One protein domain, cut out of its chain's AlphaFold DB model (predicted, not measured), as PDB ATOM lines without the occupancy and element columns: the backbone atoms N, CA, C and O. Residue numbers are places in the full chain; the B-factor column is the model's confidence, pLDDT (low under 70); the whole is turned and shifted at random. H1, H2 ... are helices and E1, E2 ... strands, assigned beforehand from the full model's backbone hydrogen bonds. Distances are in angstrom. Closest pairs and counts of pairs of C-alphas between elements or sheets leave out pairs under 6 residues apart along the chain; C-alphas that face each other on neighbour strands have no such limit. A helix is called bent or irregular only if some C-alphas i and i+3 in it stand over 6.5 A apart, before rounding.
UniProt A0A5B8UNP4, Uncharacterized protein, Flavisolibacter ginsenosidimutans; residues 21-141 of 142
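This is residues 21 to 141 of the 142 residues of an uncharacterized protein of Flavisolibacter ginsenosidimutans (UniProt A0A5B8UNP4). Picture a long, twisted sheet of four strands, E4 to E7, with two long helices, H2 and H3, side by side over one face and the other face bare. Near one end, on the helices' side, a small sheet of E2, E1 and E3 packs through E3 on E6 and E7, with the short helix H1 beside it. The printed part has 121 residues, with three named helices and seven named strands in the order E1 E2 H1 E3 H2 E4 E5 E6 E7 H3; both sheets, E4-E5-E6-E7 and E2-E1-E3, are antiparallel, and the class is mixed. The whole is compact, with a radius of gyration of the C-alphas of 14.2 A, and spans 41 by 26 by 24 A.

Start with the hairpin of E1, residues 21 to 24, and E2, residues 32 to 34, where N 22 and O 32 are 2.8 A apart, within hydrogen-bond range. H1, residues 39 to 43, leads to E3, residues 46 to 50, whose O 49 is 2.8 A from N 21 of E1. E2, H1 and E3 form a split strand-helix-strand unit, two strands running the same way with E1 between them, and its crossover is right-handed. H2, residues 51 to 69, is on the opposite face of this sheet from H1. Next comes a meander, each strand the antiparallel neighbour of the one before: E4, residues 77 to 82, E5, residues 85 to 92, E6, residues 98 to 108, and E7, residues 111 to 122. Look for N 80 and O 87 at 2.8 A, N 88 and O 102 at 2.8 A, and N 103 and O 116 at 2.8 A. E3 comes closest to E6 at the C-alphas of Ile 49 and Thr 105, 6.4 A apart. H2 lies over E4 and E5 at a height over the sheet of 8.2 A; its closest C-alphas to E4 are Ala 56 and Ala 82, 4.9 A. H3, residues 125 to 139, is on the same face and touches H2, closest at the C-alphas of Ala 65 and Gln 129, 5.1 A, with a shallow tilt of 16 degrees, opposite ways. In H1 and H3 every O i to N i+4 pair is within hydrogen-bond range; in H2, 13 of 15 are.

Find C-alpha 21 at (171.784, 206.611, 91.951), where E1 begins; it is 9.9 A long, E2 6.5 A, H1 6.2 A and E3 13.5 A. H2 runs 27.8 A to C-alpha 69 at (189.418, 186.592, 100.424) and is irregular, with C-alphas 52 and 55 7.5 A apart. E4 measures 16.3 A, E5 22.6 A, E6 32.8 A and E7 31.5 A. H3 runs 21.2 A to C-alpha 139 at (179.696, 201.870, 90.947).

The two C-alphas farthest apart are those of Thr 35 and His 95, 43.2 A. The printed part has no cut, and no link is long. The mean pLDDT of the printed part is 93.8, and no printed residue is under 70.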
ATOM      1  N   LEU A  21     171.245 207.355  93.075       94.62
ATOM      2  CA  LEU A  21     171.784 206.611  91.951       94.62
ATOM      3  C   LEU A  21     170.966 205.339  91.786       94.62
ATOM      4  O   LEU A  21     170.816 204.541  92.715       94.62
ATOM      5  N   VAL A  22     170.430 205.157  90.587       95.25
ATOM      6  CA  VAL A  22     169.678 203.969  90.207       95.25
ATOM      7  C   VAL A  22     170.598 203.049  89.433       95.25
ATOM      8  O   VAL A  22     171.058 203.363  88.339       95.25
ATOM      9  N   LEU A  23     170.835 201.889  90.018       95.38
ATOM     10  CA  LEU A  23     171.725 200.872  89.503       95.38
ATOM     11  C   LEU A  23     170.927 199.843  88.690       95.38
ATOM     12  O   LEU A  23     169.844 199.433  89.113       95.38
ATOM     13  N   ASP A  24     171.458 199.384  87.558       93.56
ATOM     14  CA  ASP A  24     170.949 198.212  86.832       93.56
ATOM     15  C   ASP A  24     171.600 196.949  87.399       93.56
ATOM     16  O   ASP A  24     172.796 196.715  87.230       93.56
ATOM     17  N   MET A  25     170.808 196.095  88.045       88.50
ATOM     18  CA  MET A  25     171.315 194.881  88.697       88.50
ATOM     19  C   MET A  25     171.751 193.790  87.721       88.50
ATOM     20  O   MET A  25     172.291 192.767  88.141       88.50
ATOM     21  N   ASN A  26     171.535 193.988  86.420       86.75
ATOM     22  CA  ASN A  26     172.120 193.142  85.387       86.75
ATOM     23  C   ASN A  26     173.483 193.664  84.900       86.75
ATOM     24  O   ASN A  26     174.099 193.004  84.065       86.75
ATOM     25  N   GLY A  27     173.925 194.841  85.364       80.88
ATOM     26  CA  GLY A  27     175.192 195.468  84.979       80.88
ATOM     27  C   GLY A  27     175.271 195.867  83.502       80.88
ATOM     28  O   GLY A  27     176.368 196.010  82.974       80.88
ATOM     29  N   LYS A  28     174.131 195.997  82.804       86.94
ATOM     30  CA  LYS A  28     174.107 196.301  81.362       86.94
ATOM     31  C   LYS A  28     174.121 197.797  81.083       86.94
ATOM     32  O   LYS A  28     174.542 198.208  80.004       86.94
ATOM     33  N   LYS A  29     173.610 198.595  82.018       91.75
ATOM     34  CA  LYS A  29     173.553 200.056  81.929       91.75
ATOM     35  C   LYS A  29     174.340 200.670  83.081       91.75
ATOM     36  O   LYS A  29     174.228 200.141  84.190       91.75
ATOM     37  N   PRO A  30     175.088 201.765  82.846       92.12
ATOM     38  CA  PRO A  30     175.779 202.472  83.918       92.12
ATOM     39  C   PRO A  30     174.781 202.917  84.997       92.12
ATOM     40  O   PRO A  30     173.571 202.981  84.718       92.12
ATOM     41  N   PRO A  31     175.258 203.211  86.218       93.94
ATOM     42  CA  PRO A  31     174.442 203.914  87.193       93.94
ATOM     43  C   PRO A  31     173.864 205.191  86.563       93.94
ATOM     44  O   PRO A  31     174.386 205.711  85.572       93.94
ATOM     45  N   ARG A  32     172.704 205.624  87.058       93.81
ATOM     46  CA  ARG A  32     172.079 206.860  86.585       93.81
ATOM     47  C   ARG A  32     171.524 207.681  87.741       93.81
ATOM     48  O   ARG A  32     170.850 207.103  88.602       93.81
ATOM     49  N   PRO A  33     171.686 209.011  87.727       93.25
ATOM     50  CA  PRO A  33     171.039 209.883  88.693       93.25
ATOM     51  C   PRO A  33     169.514 209.807  88.587       93.25
ATOM     52  O   PRO A  33     168.945 209.738  87.493       93.25
ATOM     53  N   ALA A  34     168.842 209.862  89.730       91.38
ATOM     54  CA  ALA A  34     167.401 210.024  89.837       91.38
ATOM     55  C   ALA A  34     167.045 210.819  91.099       91.38
ATOM     56  O   ALA A  34     167.813 210.885  92.057       91.38
ATOM     57  N   THR A  35     165.863 211.421  91.106       88.06
ATOM     58  CA  THR A  35     165.284 212.080  92.290       88.06
ATOM     59  C   THR A  35     164.268 211.196  93.004       88.06
ATOM     60  O   THR A  35     163.892 211.479  94.134       88.06
ATOM     61  N   GLU A  36     163.812 210.136  92.343       87.62
ATOM     62  CA  GLU A  36     162.800 209.218  92.840       87.62
ATOM     63  C   GLU A  36     163.121 207.784  92.419       87.62
ATOM     64  O   GLU A  36     163.846 207.539  91.447       87.62
ATOM     65  N   PHE A  37     162.570 206.830  93.165       91.06
ATOM     66  CA  PHE A  37     162.639 205.416  92.840       91.06
ATOM     67  C   PHE A  37     161.295 204.749  93.116       91.06
ATOM     68  O   PHE A  37     160.701 204.942  94.177       91.06
ATOM     69  N   SER A  38     160.819 203.958  92.159       90.12
ATOM     70  CA  SER A  38     159.507 203.322  92.205       90.12
ATOM     71  C   SER A  38     159.591 201.808  92.402       90.12
ATOM     72  O   SER A  38     160.590 201.152  92.095       90.12
ATOM     73  N   MET A  39     158.481 201.222  92.855       88.62
ATOM     74  CA  MET A  39     158.332 199.766  92.930       88.62
ATOM     75  C   MET A  39     158.471 199.101  91.549       88.62
ATOM     76  O   MET A  39     159.007 198.004  91.442       88.62
ATOM     77  N   GLU A  40     158.039 199.760  90.472       92.00
ATOM     78  CA  GLU A  40     158.192 199.236  89.109       92.00
ATOM     79  C   GLU A  40     159.671 199.097  88.714       92.00
ATOM     80  O   GLU A  40     160.073 198.085  88.133       92.00
ATOM     81  N   GLN A  41     160.506 200.075  89.083       92.50
ATOM     82  CA  GLN A  41     161.951 200.000  88.860       92.50
ATOM     83  C   GLN A  41     162.577 198.850  89.657       92.50
ATOM     84  O   GLN A  41     163.389 198.108  89.100       92.50
ATOM     85  N   TYR A  42     162.157 198.661  90.913       91.56
ATOM     86  CA  TYR A  42     162.584 197.532  91.747       91.56
ATOM     87  C   TYR A  42     162.259 196.181  91.101       91.56
ATOM     88  O   TYR A  42     163.146 195.349  90.899       91.56
ATOM     89  N   LEU A  43     160.999 195.989  90.698       91.06
ATOM     90  CA  LEU A  43     160.538 194.776  90.014       91.06
ATOM     91  C   LEU A  43     161.273 194.556  88.683       91.06
ATOM     92  O   LEU A  43     161.532 193.419  88.291       91.06
ATOM     93  N   SER A  44     161.697 195.641  88.035       92.62
ATOM     94  CA  SER A  44     162.524 195.631  86.824       92.62
ATOM     95  C   SER A  44     164.024 195.455  87.099       92.62
ATOM     96  O   SER A  44     164.846 195.796  86.249       92.62
ATOM     97  N   ARG A  45     164.400 194.936  88.276       93.19
ATOM     98  CA  ARG A  45     165.788 194.681  88.698       93.19
ATOM     99  C   ARG A  45     166.680 195.924  88.694       93.19
ATOM    100  O   ARG A  45     167.856 195.841  88.343       93.19
ATOM    101  N   HIS A  46     166.136 197.062  89.101       95.19
ATOM    102  CA  HIS A  46     166.949 198.217  89.467       95.19
ATOM    103  C   HIS A  46     167.067 198.317  90.984       95.19
ATOM    104  O   HIS A  46     166.229 197.795  91.719       95.19
ATOM    105  N   PHE A  47     168.103 199.005  91.450       95.38
ATOM    106  CA  PHE A  47     168.347 199.188  92.874       95.38
ATOM    107  C   PHE A  47     168.781 200.623  93.168       95.38
ATOM    108  O   PHE A  47     169.661 201.131  92.470       95.38
ATOM    109  N   PRO A  48     168.189 201.288  94.171       95.38
ATOM    110  CA  PRO A  48     168.569 202.636  94.540       95.38
ATOM    111  C   PRO A  48     169.670 202.625  95.608       95.38
ATOM    112  O   PRO A  48     169.639 201.847  96.568       95.38
ATOM    113  N   ILE A  49     170.612 203.551  95.477       95.06
ATOM    114  CA  ILE A  49     171.494 204.001  96.559       95.06
ATOM    115  C   ILE A  49     171.448 205.527  96.601       95.06
ATOM    116  O   ILE A  49     171.229 206.160  95.572       95.06
ATOM    117  N   TYR A  50     171.654 206.146  97.761       94.12
ATOM    118  CA  TYR A  50     171.821 207.598  97.795       94.12
ATOM    119  C   TYR A  50     173.163 207.983  97.179       94.12
ATOM    120  O   TYR A  50     174.185 207.357  97.467       94.12
ATOM    121  N   THR A  51     173.185 209.052  96.383       94.06
ATOM    122  CA  THR A  51     174.426 209.572  95.788       94.06
ATOM    123  C   THR A  51     175.438 209.954  96.875       94.06
ATOM    124  O   THR A  51     176.630 209.695  96.734       94.06
ATOM    125  N   SER A  52     174.963 210.479  98.015       93.62
ATOM    126  CA  SER A  52     175.794 210.783  99.193       93.62
ATOM    127  C   SER A  52     176.464 209.555  99.814       93.62
ATOM    128  O   SER A  52     177.491 209.684 100.479       93.62
ATOM    129  N   ASP A  53     175.895 208.370  99.598       95.12
ATOM    130  CA  ASP A  53     176.319 207.130 100.241       95.12
ATOM    131  C   ASP A  53     177.264 206.318  99.346       95.12
ATOM    132  O   ASP A  53     177.872 205.359  99.822       95.12
ATOM    133  N   LEU A  54     177.441 206.711  98.075       95.44
ATOM    134  CA  LEU A  54     178.205 205.968  97.065       95.44
ATOM    135  C   LEU A  54     179.584 205.537  97.577       95.44
ATOM    136  O   LEU A  54     179.938 204.358  97.514       95.44
ATOM    137  N   LYS A  55     180.344 206.476  98.153       96.38
ATOM    138  CA  LYS A  55     181.670 206.178  98.704       96.38
ATOM    139  C   LYS A  55     181.606 205.142  99.830       96.38
ATOM    140  O   LYS A  55     182.422 204.224  99.858       96.38
ATOM    141  N   ALA A  56     180.646 205.270 100.744       97.31
ATOM    142  CA  ALA A  56     180.492 204.331 101.851       97.31
ATOM    143  C   ALA A  56     180.095 202.933 101.352       97.31
ATOM    144  O   ALA A  56     180.579 201.933 101.884       97.31
ATOM    145  N   VAL A  57     179.256 202.854 100.313       97.56
ATOM    146  CA  VAL A  57     178.863 201.592  99.670       97.56
ATOM    147  C   VAL A  57     180.061 200.934  98.984       97.56
ATOM    148  O   VAL A  57     180.287 199.738  99.177       97.56
ATOM    149  N   ILE A  58     180.875 201.699  98.249       97.44
ATOM    150  CA  ILE A  58     182.123 201.208  97.641       97.44
ATOM    151  C   ILE A  58     183.083 200.683  98.716       97.44
ATOM    152  O   ILE A  58     183.543 199.542  98.627       97.44
ATOM    153  N   ASP A  59     183.342 201.463  99.769       97.44
ATOM    154  CA  ASP A  59     184.256 201.072 100.847       97.44
ATOM    155  C   ASP A  59     183.758 199.806 101.578       97.44
ATOM    156  O   ASP A  59     184.547 198.902 101.882       97.44
ATOM    157  N   ALA A  60     182.442 199.686 101.803       97.38
ATOM    158  CA  ALA A  60     181.827 198.489 102.375       97.38
ATOM    159  C   ALA A  60     182.000 197.261 101.471       97.38
ATOM    160  O   ALA A  60     182.339 196.179 101.957       97.38
ATOM    161  N   SER A  61     181.838 197.443 100.162       97.56
ATOM    162  CA  SER A  61     182.007 196.394  99.152       97.56
ATOM    163  C   SER A  61     183.457 195.897  99.106       97.56
ATOM    164  O   SER A  61     183.709 194.694  99.112       97.56
ATOM    165  N   VAL A  62     184.433 196.808  99.163       97.31
ATOM    166  CA  VAL A  62     185.863 196.462  99.248       97.31
ATOM    167  C   VAL A  62     186.181 195.728 100.553       97.31
ATOM    168  O   VAL A  62     186.934 194.749 100.546       97.31
ATOM    169  N   LYS A  63     185.613 196.164 101.685       96.75
ATOM    170  CA  LYS A  63     185.797 195.485 102.976       96.75
ATOM    171  C   LYS A  63     185.249 194.060 102.939       96.75
ATOM    172  O   LYS A  63     185.946 193.136 103.353       96.75
ATOM    173  N   ALA A  64     184.052 193.872 102.391       96.38
ATOM    174  CA  ALA A  64     183.483 192.547 102.197       96.38
ATOM    175  C   ALA A  64     184.337 191.701 101.244       96.38
ATOM    176  O   ALA A  64     184.606 190.551 101.560       96.38
ATOM    177  N   ALA A  65     184.868 192.256 100.150       97.12
ATOM    178  CA  ALA A  65     185.748 191.507  99.246       97.12
ATOM    179  C   ALA A  65     186.985 190.957  99.974       97.12
ATOM    180  O   ALA A  65     187.371 189.809  99.753       97.12
ATOM    181  N   LYS A  66     187.570 191.746 100.885       96.19
ATOM    182  CA  LYS A  66     188.673 191.303 101.755       96.19
ATOM    183  C   LYS A  66     188.234 190.221 102.741       96.19
ATOM    184  O   LYS A  66     188.976 189.270 102.951       96.19
ATOM    185  N   PHE A  67     187.041 190.339 103.323       95.12
ATOM    186  CA  PHE A  67     186.489 189.295 104.188       95.12
ATOM    187  C   PHE A  67     186.334 187.968 103.432       95.12
ATOM    188  O   PHE A  67     186.768 186.938 103.932       95.12
ATOM    189  N   ILE A  68     185.805 187.988 102.203       95.44
ATOM    190  CA  ILE A  68     185.673 186.792 101.351       95.44
ATOM    191  C   ILE A  68     187.043 186.174 101.039       95.44
ATOM    192  O   ILE A  68     187.200 184.954 101.126       95.44
ATOM    193  N   ASP A  69     188.037 187.008 100.719       94.62
ATOM    194  CA  ASP A  69     189.418 186.592 100.424       94.62
ATOM    195  C   ASP A  69     190.063 185.816 101.580       94.62
ATOM    196  O   ASP A  69     190.788 184.846 101.373       94.62
ATOM    197  N   GLN A  70     189.723 186.195 102.815       93.88
ATOM    198  CA  GLN A  70     190.170 185.527 104.038       93.88
ATOM    199  C   GLN A  70     189.504 184.159 104.266       93.88
ATOM    200  O   GLN A  70     189.820 183.490 105.248       93.88
ATOM    201  N   LYS A  71     188.615 183.712 103.363       90.00
ATOM    202  CA  LYS A  71     187.915 182.417 103.410       90.00
ATOM    203  C   LYS A  71     187.208 182.196 104.755       90.00
ATOM    204  O   LYS A  71     187.577 181.279 105.495       90.00
ATOM    205  N   PRO A  72     186.170 182.990 105.064       91.19
ATOM    206  CA  PRO A  72     185.529 183.027 106.373       91.19
ATOM    207  C   PRO A  72     185.036 181.657 106.845       91.19
ATOM    208  O   PRO A  72     184.819 180.728 106.054       91.19
ATOM    209  N   ALA A  73     184.867 181.528 108.161       93.00
ATOM    210  CA  ALA A  73     184.372 180.310 108.787       93.00
ATOM    211  C   ALA A  73     182.964 179.932 108.285       93.00
ATOM    212  O   ALA A  73     182.210 180.760 107.774       93.00
ATOM    213  N   CYS A  74     182.604 178.659 108.438       92.75
ATOM    214  CA  CYS A  74     181.248 178.196 108.158       92.75
ATOM    215  C   CYS A  74     180.216 178.923 109.024       92.75
ATOM    216  O   CYS A  74     180.481 179.201 110.193       92.75
ATOM    217  N   ASN A  75     179.034 179.192 108.459       92.62
ATOM    218  CA  ASN A  75     177.919 179.859 109.143       92.62
ATOM    219  C   ASN A  75     178.260 181.262 109.682       92.62
ATOM    220  O   ASN A  75     177.555 181.785 110.544       92.62
ATOM    221  N   ALA A  76     179.333 181.879 109.178       93.62
ATOM    222  CA  ALA A  76     179.692 183.245 109.519       93.62
ATOM    223  C   ALA A  76     178.723 184.238 108.867       93.62
ATOM    224  O   ALA A  76     178.313 184.073 107.714       93.62
ATOM    225  N   VAL A  77     178.407 185.301 109.603       96.06
ATOM    226  CA  VAL A  77     177.678 186.463 109.097       96.06
ATOM    227  C   VAL A  77     178.502 187.700 109.419       96.06
ATOM    228  O   VAL A  77     178.835 187.928 110.580       96.06
ATOM    229  N   ASP A  78     178.821 188.484 108.396       95.75
ATOM    230  CA  ASP A  78     179.381 189.824 108.539       95.75
ATOM    231  C   ASP A  78     178.379 190.851 108.007       95.75
ATOM    232  O   ASP A  78     177.594 190.584 107.091       95.75
ATOM    233  N   THR A  79     178.360 192.028 108.618       96.38
ATOM    234  CA  THR A  79     177.456 193.113 108.241       96.38
ATOM    235  C   THR A  79     178.207 194.431 108.272       96.38
ATOM    236  O   THR A  79     178.757 194.832 109.297       96.38
ATOM    237  N   VAL A  80     178.199 195.139 107.145       96.31
ATOM    238  CA  VAL A  80     178.866 196.433 106.995       96.31
ATOM    239  C   VAL A  80     177.815 197.494 106.697       96.31
ATOM    240  O   VAL A  80     177.153 197.464 105.661       96.31
ATOM    241  N   ARG A  81     177.646 198.440 107.625       95.31
ATOM    242  CA  ARG A  81     176.738 199.576 107.447       95.31
ATOM    243  C   ARG A  81     177.416 200.667 106.616       95.31
ATOM    244  O   ARG A  81     178.501 201.120 106.969       95.31
ATOM    245  N   ALA A  82     176.735 201.114 105.571       95.31
ATOM    246  CA  ALA A  82     177.121 202.193 104.673       95.31
ATOM    247  C   ALA A  82     175.982 203.226 104.620       95.31
ATOM    248  O   ALA A  82     175.208 203.266 103.669       95.31
ATOM    249  N   ALA A  83     175.854 204.019 105.690       94.12
ATOM    250  CA  ALA A  83     174.770 204.991 105.880       94.12
ATOM    251  C   ALA A  83     173.362 204.362 105.764       94.12
ATOM    252  O   ALA A  83     172.956 203.655 106.702       94.12
ATOM    253  N   HIS A  84     172.630 204.615 104.670       95.44
ATOM    254  CA  HIS A  84     171.285 204.073 104.425       95.44
ATOM    255  C   HIS A  84     171.301 202.678 103.786       95.44
ATOM    256  O   HIS A  84     170.261 202.017 103.730       95.44
ATOM    257  N   THR A  85     172.468 202.213 103.337       96.38
ATOM    258  CA  THR A  85     172.665 200.869 102.797       96.38
ATOM    259  C   THR A  85     173.351 199.969 103.825       96.38
ATOM    260  O   THR A  85     174.254 200.377 104.556       96.38
ATOM    261  N   VAL A  86     172.940 198.709 103.885       97.56
ATOM    262  CA  VAL A  86     173.585 197.661 104.677       97.56
ATOM    263  C   VAL A  86     174.026 196.547 103.742       97.56
ATOM    264  O   VAL A  86     173.222 196.017 102.980       97.56
ATOM    265  N   LEU A  87     175.305 196.190 103.819       98.06
ATOM    266  CA  LEU A  87     175.874 195.027 103.154       98.06
ATOM    267  C   LEU A  87     175.904 193.853 104.129       98.06
ATOM    268  O   LEU A  87     176.438 193.984 105.228       98.06
ATOM    269  N   ILE A  88     175.371 192.709 103.723       98.25
ATOM    270  CA  ILE A  88     175.326 191.483 104.519       98.25
ATOM    271  C   ILE A  88     176.073 190.400 103.751       98.25
ATOM    272  O   ILE A  88     175.700 190.073 102.624       98.25
ATOM    273  N   VAL A  89     177.105 189.828 104.367       97.75
ATOM    274  CA  VAL A  89     177.850 188.685 103.836       97.75
ATOM    275  C   VAL A  89     177.558 187.481 104.715       97.75
ATOM    276  O   VAL A  89     177.834 187.504 105.911       97.75
ATOM    277  N   ARG A  90     177.008 186.416 104.137       97.50
ATOM    278  CA  ARG A  90     176.727 185.162 104.841       97.50
ATOM    279  C   ARG A  90     177.486 184.023 104.189       97.50
ATOM    280  O   ARG A  90     177.406 183.847 102.978       97.50
ATOM    281  N   THR A  91     178.162 183.221 104.998       96.75
ATOM    282  CA  THR A  91     178.707 181.922 104.598       96.75
ATOM    283  C   THR A  91     177.796 180.821 105.127       96.75
ATOM    284  O   THR A  91     177.424 180.857 106.293       96.75
ATOM    285  N   ASP A  92     177.427 179.849 104.299       95.12
ATOM    286  CA  ASP A  92     176.610 178.690 104.686       95.12
ATOM    287  C   ASP A  92     177.384 177.404 104.386       95.12
ATOM    288  O   ASP A  92     178.085 177.348 103.379       95.12
ATOM    289  N   CYS A  93     177.290 176.397 105.254       93.19
ATOM    290  CA  CYS A  93     177.914 175.083 105.064       93.19
ATOM    291  C   CYS A  93     176.938 173.915 105.278       93.19
ATOM    292  O   CYS A  93     177.377 172.792 105.503       93.19
ATOM    293  N   SER A  94     175.626 174.156 105.225       87.50
ATOM    294  CA  SER A  94     174.607 173.129 105.490       87.50
ATOM    295  C   SER A  94     174.647 171.967 104.485       87.50
ATOM    296  O   SER A  94     174.327 170.836 104.839       87.50
ATOM    297  N   HIS A  95     175.075 172.233 103.246       84.12
ATOM    298  CA  HIS A  95     175.283 171.217 102.204       84.12
ATOM    299  C   HIS A  95     176.672 171.345 101.578       84.12
ATOM    300  O   HIS A  95     177.463 170.408 101.583       84.12
ATOM    301  N   VAL A  96     176.972 172.542 101.082       89.75
ATOM    302  CA  VAL A  96     178.250 172.929 100.493       89.75
ATOM    303  C   VAL A  96     178.613 174.306 101.021       89.75
ATOM    304  O   VAL A  96     177.731 175.138 101.257       89.75
ATOM    305  N   LYS A  97     179.910 174.536 101.241       92.56
ATOM    306  CA  LYS A  97     180.396 175.841 101.675       92.56
ATOM    307  C   LYS A  97     180.146 176.857 100.561       92.56
ATOM    308  O   LYS A  97     180.772 176.781  99.512       92.56
ATOM    309  N   SER A  98     179.256 177.806 100.810       96.44
ATOM    310  CA  SER A  98     178.849 178.827  99.846       96.44
ATOM    311  C   SER A  98     178.756 180.200 100.497       96.44
ATOM    312  O   SER A  98     178.705 180.319 101.725       96.44
ATOM    313  N   ILE A  99     178.753 181.244  99.671       97.19
ATOM    314  CA  ILE A  99     178.660 182.626 100.121       97.19
ATOM    315  C   ILE A  99     177.539 183.387  99.419       97.19
ATOM    316  O   ILE A  99     177.321 183.256  98.214       97.19
ATOM    317  N   THR A 100     176.850 184.216 100.193       97.81
ATOM    318  CA  THR A 100     175.798 185.119  99.727       97.81
ATOM    319  C   THR A 100     176.130 186.530 100.182       97.81
ATOM    320  O   THR A 100     176.498 186.745 101.338       97.81
ATOM    321  N   VAL A 101     176.003 187.491  99.268       97.94
ATOM    322  CA  VAL A 101     176.214 188.916  99.531       97.94
ATOM    323  C   VAL A 101     174.964 189.680  99.126       97.94
ATOM    324  O   VAL A 101     174.570 189.660  97.956       97.94
ATOM    325  N   ARG A 102     174.355 190.357 100.100       98.00
ATOM    326  CA  ARG A 102     173.112 191.111  99.942       98.00
ATOM    327  C   ARG A 102     173.307 192.570 100.324       98.00
ATOM    328  O   ARG A 102     173.889 192.862 101.362       98.00
ATOM    329  N   TYR A 103     172.760 193.463  99.516       97.75
ATOM    330  CA  TYR A 103     172.624 194.882  99.815       97.75
ATOM    331  C   TYR A 103     171.185 195.160 100.221       97.75
ATOM    332  O   TYR A 103     170.262 194.615  99.621       97.75
ATOM    333  N   VAL A 104     170.995 196.009 101.224       97.25
ATOM    334  CA  VAL A 104     169.681 196.490 101.652       97.25
ATOM    335  C   VAL A 104     169.745 198.003 101.779       97.25
ATOM    336  O   VAL A 104     170.466 198.490 102.642       97.25
ATOM    337  N   THR A 105     169.012 198.742 100.949       95.94
ATOM    338  CA  THR A 105     168.910 200.206 101.043       95.94
ATOM    339  C   THR A 105     167.554 200.590 101.605       95.94
ATOM    340  O   THR A 105     166.514 200.140 101.118       95.94
ATOM    341  N   LYS A 106     167.564 201.454 102.619       94.50
ATOM    342  CA  LYS A 106     166.361 202.122 103.109       94.50
ATOM    343  C   LYS A 106     166.185 203.449 102.391       94.50
ATOM    344  O   LYS A 106     167.041 204.312 102.518       94.50
ATOM    345  N   ILE A 107     165.070 203.603 101.684       90.44
ATOM    346  CA  ILE A 107     164.645 204.883 101.125       90.44
ATOM    347  C   ILE A 107     163.718 205.536 102.144       90.44
ATOM    348  O   ILE A 107     162.785 204.905 102.642       90.44
ATOM    349  N   ASP A 108     164.035 206.770 102.524       85.06
ATOM    350  CA  ASP A 108     163.294 207.502 103.551       85.06
ATOM    351  C   ASP A 108     162.063 208.233 103.000       85.06
ATOM    352  O   ASP A 108     161.118 208.464 103.759       85.06
ATOM    353  N   ASP A 109     162.044 208.545 101.701       78.44
ATOM    354  CA  ASP A 109     160.905 209.155 101.015       78.44
ATOM    355  C   ASP A 109     160.817 208.701  99.537       78.44
ATOM    356  O   ASP A 109     161.683 209.070  98.741       78.44
ATOM    357  N   PRO A 110     159.825 207.868  99.157       75.75
ATOM    358  CA  PRO A 110     158.857 207.226 100.045       75.75
ATOM    359  C   PRO A 110     159.533 206.184 100.955       75.75
ATOM    360  O   PRO A 110     160.574 205.627 100.621       75.75
ATOM    361  N   LYS A 111     158.940 205.889 102.119       85.19
ATOM    362  CA  LYS A 111     159.497 204.926 103.088       85.19
ATOM    363  C   LYS A 111     159.354 203.478 102.612       85.19
ATOM    364  O   LYS A 111     158.312 202.866 102.837       85.19
ATOM    365  N   PHE A 112     160.399 202.899 102.027       88.12
ATOM    366  CA  PHE A 112     160.452 201.463 101.717       88.12
ATOM    367  C   PHE A 112     161.888 200.924 101.738       88.12
ATOM    368  O   PHE A 112     162.867 201.671 101.737       88.12
ATOM    369  N   LEU A 113     162.001 199.598 101.822       92.56
ATOM    370  CA  LEU A 113     163.265 198.868 101.822       92.56
ATOM    371  C   LEU A 113     163.432 198.161 100.478       92.56
ATOM    372  O   LEU A 113     162.528 197.449 100.041       92.56
ATOM    373  N   CYS A 114     164.595 198.330  99.860       94.00
ATOM    374  CA  CYS A 114     165.020 197.545  98.707       94.00
ATOM    375  C   CYS A 114     166.114 196.588  99.135       94.00
ATOM    376  O   CYS A 114     167.075 197.022  99.770       94.00
ATOM    377  N   ASP A 115     166.023 195.327  98.727       95.00
ATOM    378  CA  ASP A 115     167.116 194.379  98.872       95.00
ATOM    379  C   ASP A 115     167.545 193.775  97.534       95.00
ATOM    380  O   ASP A 115     166.770 193.654  96.589       95.00
ATOM    381  N   PHE A 116     168.827 193.440  97.439       93.38
ATOM    382  CA  PHE A 116     169.416 192.845  96.251       93.38
ATOM    383  C   PHE A 116     170.530 191.871  96.631       93.38
ATOM    384  O   PHE A 116     171.488 192.234  97.314       93.38
ATOM    385  N   GLU A 117     170.431 190.630  96.155       96.25
ATOM    386  CA  GLU A 117     171.507 189.641  96.244       96.25
ATOM    387  C   GLU A 117     172.439 189.768  95.036       96.25
ATOM    388  O   GLU A 117     172.152 189.247  93.957       96.25
ATOM    389  N   LEU A 118     173.581 190.431  95.230       96.00
ATOM    390  CA  LEU A 118     174.635 190.505  94.214       96.00
ATOM    391  C   LEU A 118     175.272 189.131  93.977       96.00
ATOM    392  O   LEU A 118     175.587 188.752  92.848       96.00
ATOM    393  N   ILE A 119     175.473 188.381  95.059       96.88
ATOM    394  CA  ILE A 119     176.055 187.041  95.041       96.88
ATOM    395  C   ILE A 119     175.094 186.138  95.794       96.88
ATOM    396  O   ILE A 119     174.734 186.440  96.929       96.88
ATOM    397  N   LYS A 120     174.693 185.033  95.168       96.25
ATOM    398  CA  LYS A 120     173.734 184.082  95.724       96.25
ATOM    399  C   LYS A 120     174.338 182.686  95.729       96.25
ATOM    400  O   LYS A 120     174.577 182.145  94.652       96.25
ATOM    401  N   ASN A 121     174.541 182.132  96.924       95.50
ATOM    402  CA  ASN A 121     175.031 180.773  97.168       95.50
ATOM    403  C   ASN A 121     176.217 180.388  96.263       95.50
ATOM    404  O   ASN A 121     176.229 179.316  95.666       95.50
ATOM    405  N   GLU A 122     177.199 181.278  96.110       97.00
ATOM    406  CA  GLU A 122     178.373 181.008  95.279       97.00
ATOM    407  C   GLU A 122     179.352 180.121  96.052       97.00
ATOM    408  O   GLU A 122     179.790 180.472  97.146       97.00
ATOM    409  N   GLU A 123     179.690 178.968  95.486       96.25
ATOM    410  CA  GLU A 123     180.614 178.001  96.091       96.25
ATOM    411  C   GLU A 123     182.084 178.387  95.857       96.25
ATOM    412  O   GLU A 123     182.964 178.065  96.656       96.25
ATOM    413  N   ASP A 124     182.358 179.136  94.783       95.94
ATOM    414  CA  ASP A 124     183.687 179.656  94.473       95.94
ATOM    415  C   ASP A 124     183.912 181.035  95.119       95.94
ATOM    416  O   ASP A 124     183.431 182.076  94.662       95.94
ATOM    417  N   PHE A 125     184.718 181.045  96.183       94.12
ATOM    418  CA  PHE A 125     185.067 182.246  96.947       94.12
ATOM    419  C   PHE A 125     185.811 183.279  96.101       94.12
ATOM    420  O   PHE A 125     185.599 184.482  96.270       94.12
ATOM    421  N   ARG A 126     186.657 182.834  95.164       96.25
ATOM    422  CA  ARG A 126     187.386 183.747  94.283       96.25
ATOM    423  C   ARG A 126     186.424 184.398  93.299       96.25
ATOM    424  O   ARG A 126     186.482 185.608  93.104       96.25
ATOM    425  N   LYS A 127     185.498 183.627  92.730       97.44
ATOM    426  CA  LYS A 127     184.449 184.155  91.850       97.44
ATOM    427  C   LYS A 127     183.506 185.112  92.583       97.44
ATOM    428  O   LYS A 127     183.149 186.146  92.025       97.44
ATOM    429  N   ALA A 128     183.144 184.816  93.831       97.12
ATOM    430  CA  ALA A 128     182.367 185.724  94.675       97.12
ATOM    431  C   ALA A 128     183.108 187.050  94.912       97.12
ATOM    432  O   ALA A 128     182.547 188.124  94.709       97.12
ATOM    433  N   GLN A 129     184.389 186.987  95.275       97.69
ATOM    434  CA  GLN A 129     185.220 188.175  95.457       97.69
ATOM    435  C   GLN A 129     185.316 189.009  94.170       97.69
ATOM    436  O   GLN A 129     185.139 190.224  94.227       97.69
ATOM    437  N   VAL A 130     185.555 188.374  93.017       97.44
ATOM    438  CA  VAL A 130     185.632 189.060  91.715       97.44
ATOM    439  C   VAL A 130     184.319 189.771  91.392       97.44
ATOM    440  O   VAL A 130     184.351 190.965  91.128       97.44
ATOM    441  N   LYS A 131     183.161 189.110  91.544       96.50
ATOM    442  CA  LYS A 131     181.843 189.744  91.334       96.50
ATOM    443  C   LYS A 131     181.648 191.011  92.170       96.50
ATOM    444  O   LYS A 131     181.031 191.969  91.712       96.50
ATOM    445  N   LEU A 132     182.155 191.017  93.400       96.06
ATOM    446  CA  LEU A 132     182.057 192.171  94.291       96.06
ATOM    447  C   LEU A 132     182.975 193.322  93.847       96.06
ATOM    448  O   LEU A 132     182.580 194.482  93.930       96.06
ATOM    449  N   LEU A 133     184.175 193.014  93.345       96.94
ATOM    450  CA  LEU A 133     185.110 194.005  92.800       96.94
ATOM    451  C   LEU A 133     184.660 194.551  91.434       96.94
ATOM    452  O   LEU A 133     184.816 195.743  91.164       96.94
ATOM    453  N   ASP A 134     184.038 193.715  90.604       96.06
ATOM    454  CA  ASP A 134     183.394 194.143  89.361       96.06
ATOM    455  C   ASP A 134     182.246 195.112  89.670       96.06
ATOM    456  O   ASP A 134     182.116 196.153  89.027       96.06
ATOM    457  N   PHE A 135     181.464 194.831  90.718       95.56
ATOM    458  CA  PHE A 135     180.423 195.743  91.188       95.56
ATOM    459  C   PHE A 135     180.991 197.070  91.714       95.56
ATOM    460  O   PHE A 135     180.445 198.126  91.414       95.56
ATOM    461  N   VAL A 136     182.122 197.056  92.429       95.69
ATOM    462  CA  VAL A 136     182.832 198.294  92.817       95.69
ATOM    463  C   VAL A 136     183.247 199.106  91.588       95.69
ATOM    464  O   VAL A 136     183.072 200.325  91.562       95.69
ATOM    465  N   THR A 137     183.765 198.434  90.559       95.31
ATOM    466  CA  THR A 137     184.159 199.081  89.301       95.31
ATOM    467  C   THR A 137     182.948 199.698  88.606       95.31
ATOM    468  O   THR A 137     183.020 200.839  88.163       95.31
ATOM    469  N   TYR A 138     181.824 198.982  88.575       94.62
ATOM    470  CA  TYR A 138     180.549 199.470  88.052       94.62
ATOM    471  C   TYR A 138     180.042 200.719  88.789       94.62
ATOM    472  O   TYR A 138     179.665 201.697  88.151       94.62
ATOM    473  N   LEU A 139     180.086 200.719  90.125       93.12
ATOM    474  CA  LEU A 139     179.696 201.870  90.947       93.12
ATOM    475  C   LEU A 139     180.593 203.098  90.738       93.12
ATOM    476  O   LEU A 139     180.153 204.216  90.969       93.12
ATOM    477  N   SER A 140     181.840 202.893  90.312       89.69
ATOM    478  CA  SER A 140     182.825 203.965  90.111       89.69
ATOM    479  C   SER A 140     182.735 204.626  88.726       89.69
ATOM    480  O   SER A 140     183.627 205.388  88.366       89.69
ATOM    481  N   GLN A 141     181.712 204.301  87.927       84.75
ATOM    482  CA  GLN A 141     181.479 204.886  86.596       84.75
ATOM    483  C   GLN A 141     180.684 206.208  86.629       84.75
ATOM    484  O   GLN A 141     180.410 206.755  85.563       84.75
TER     485      GLN A 141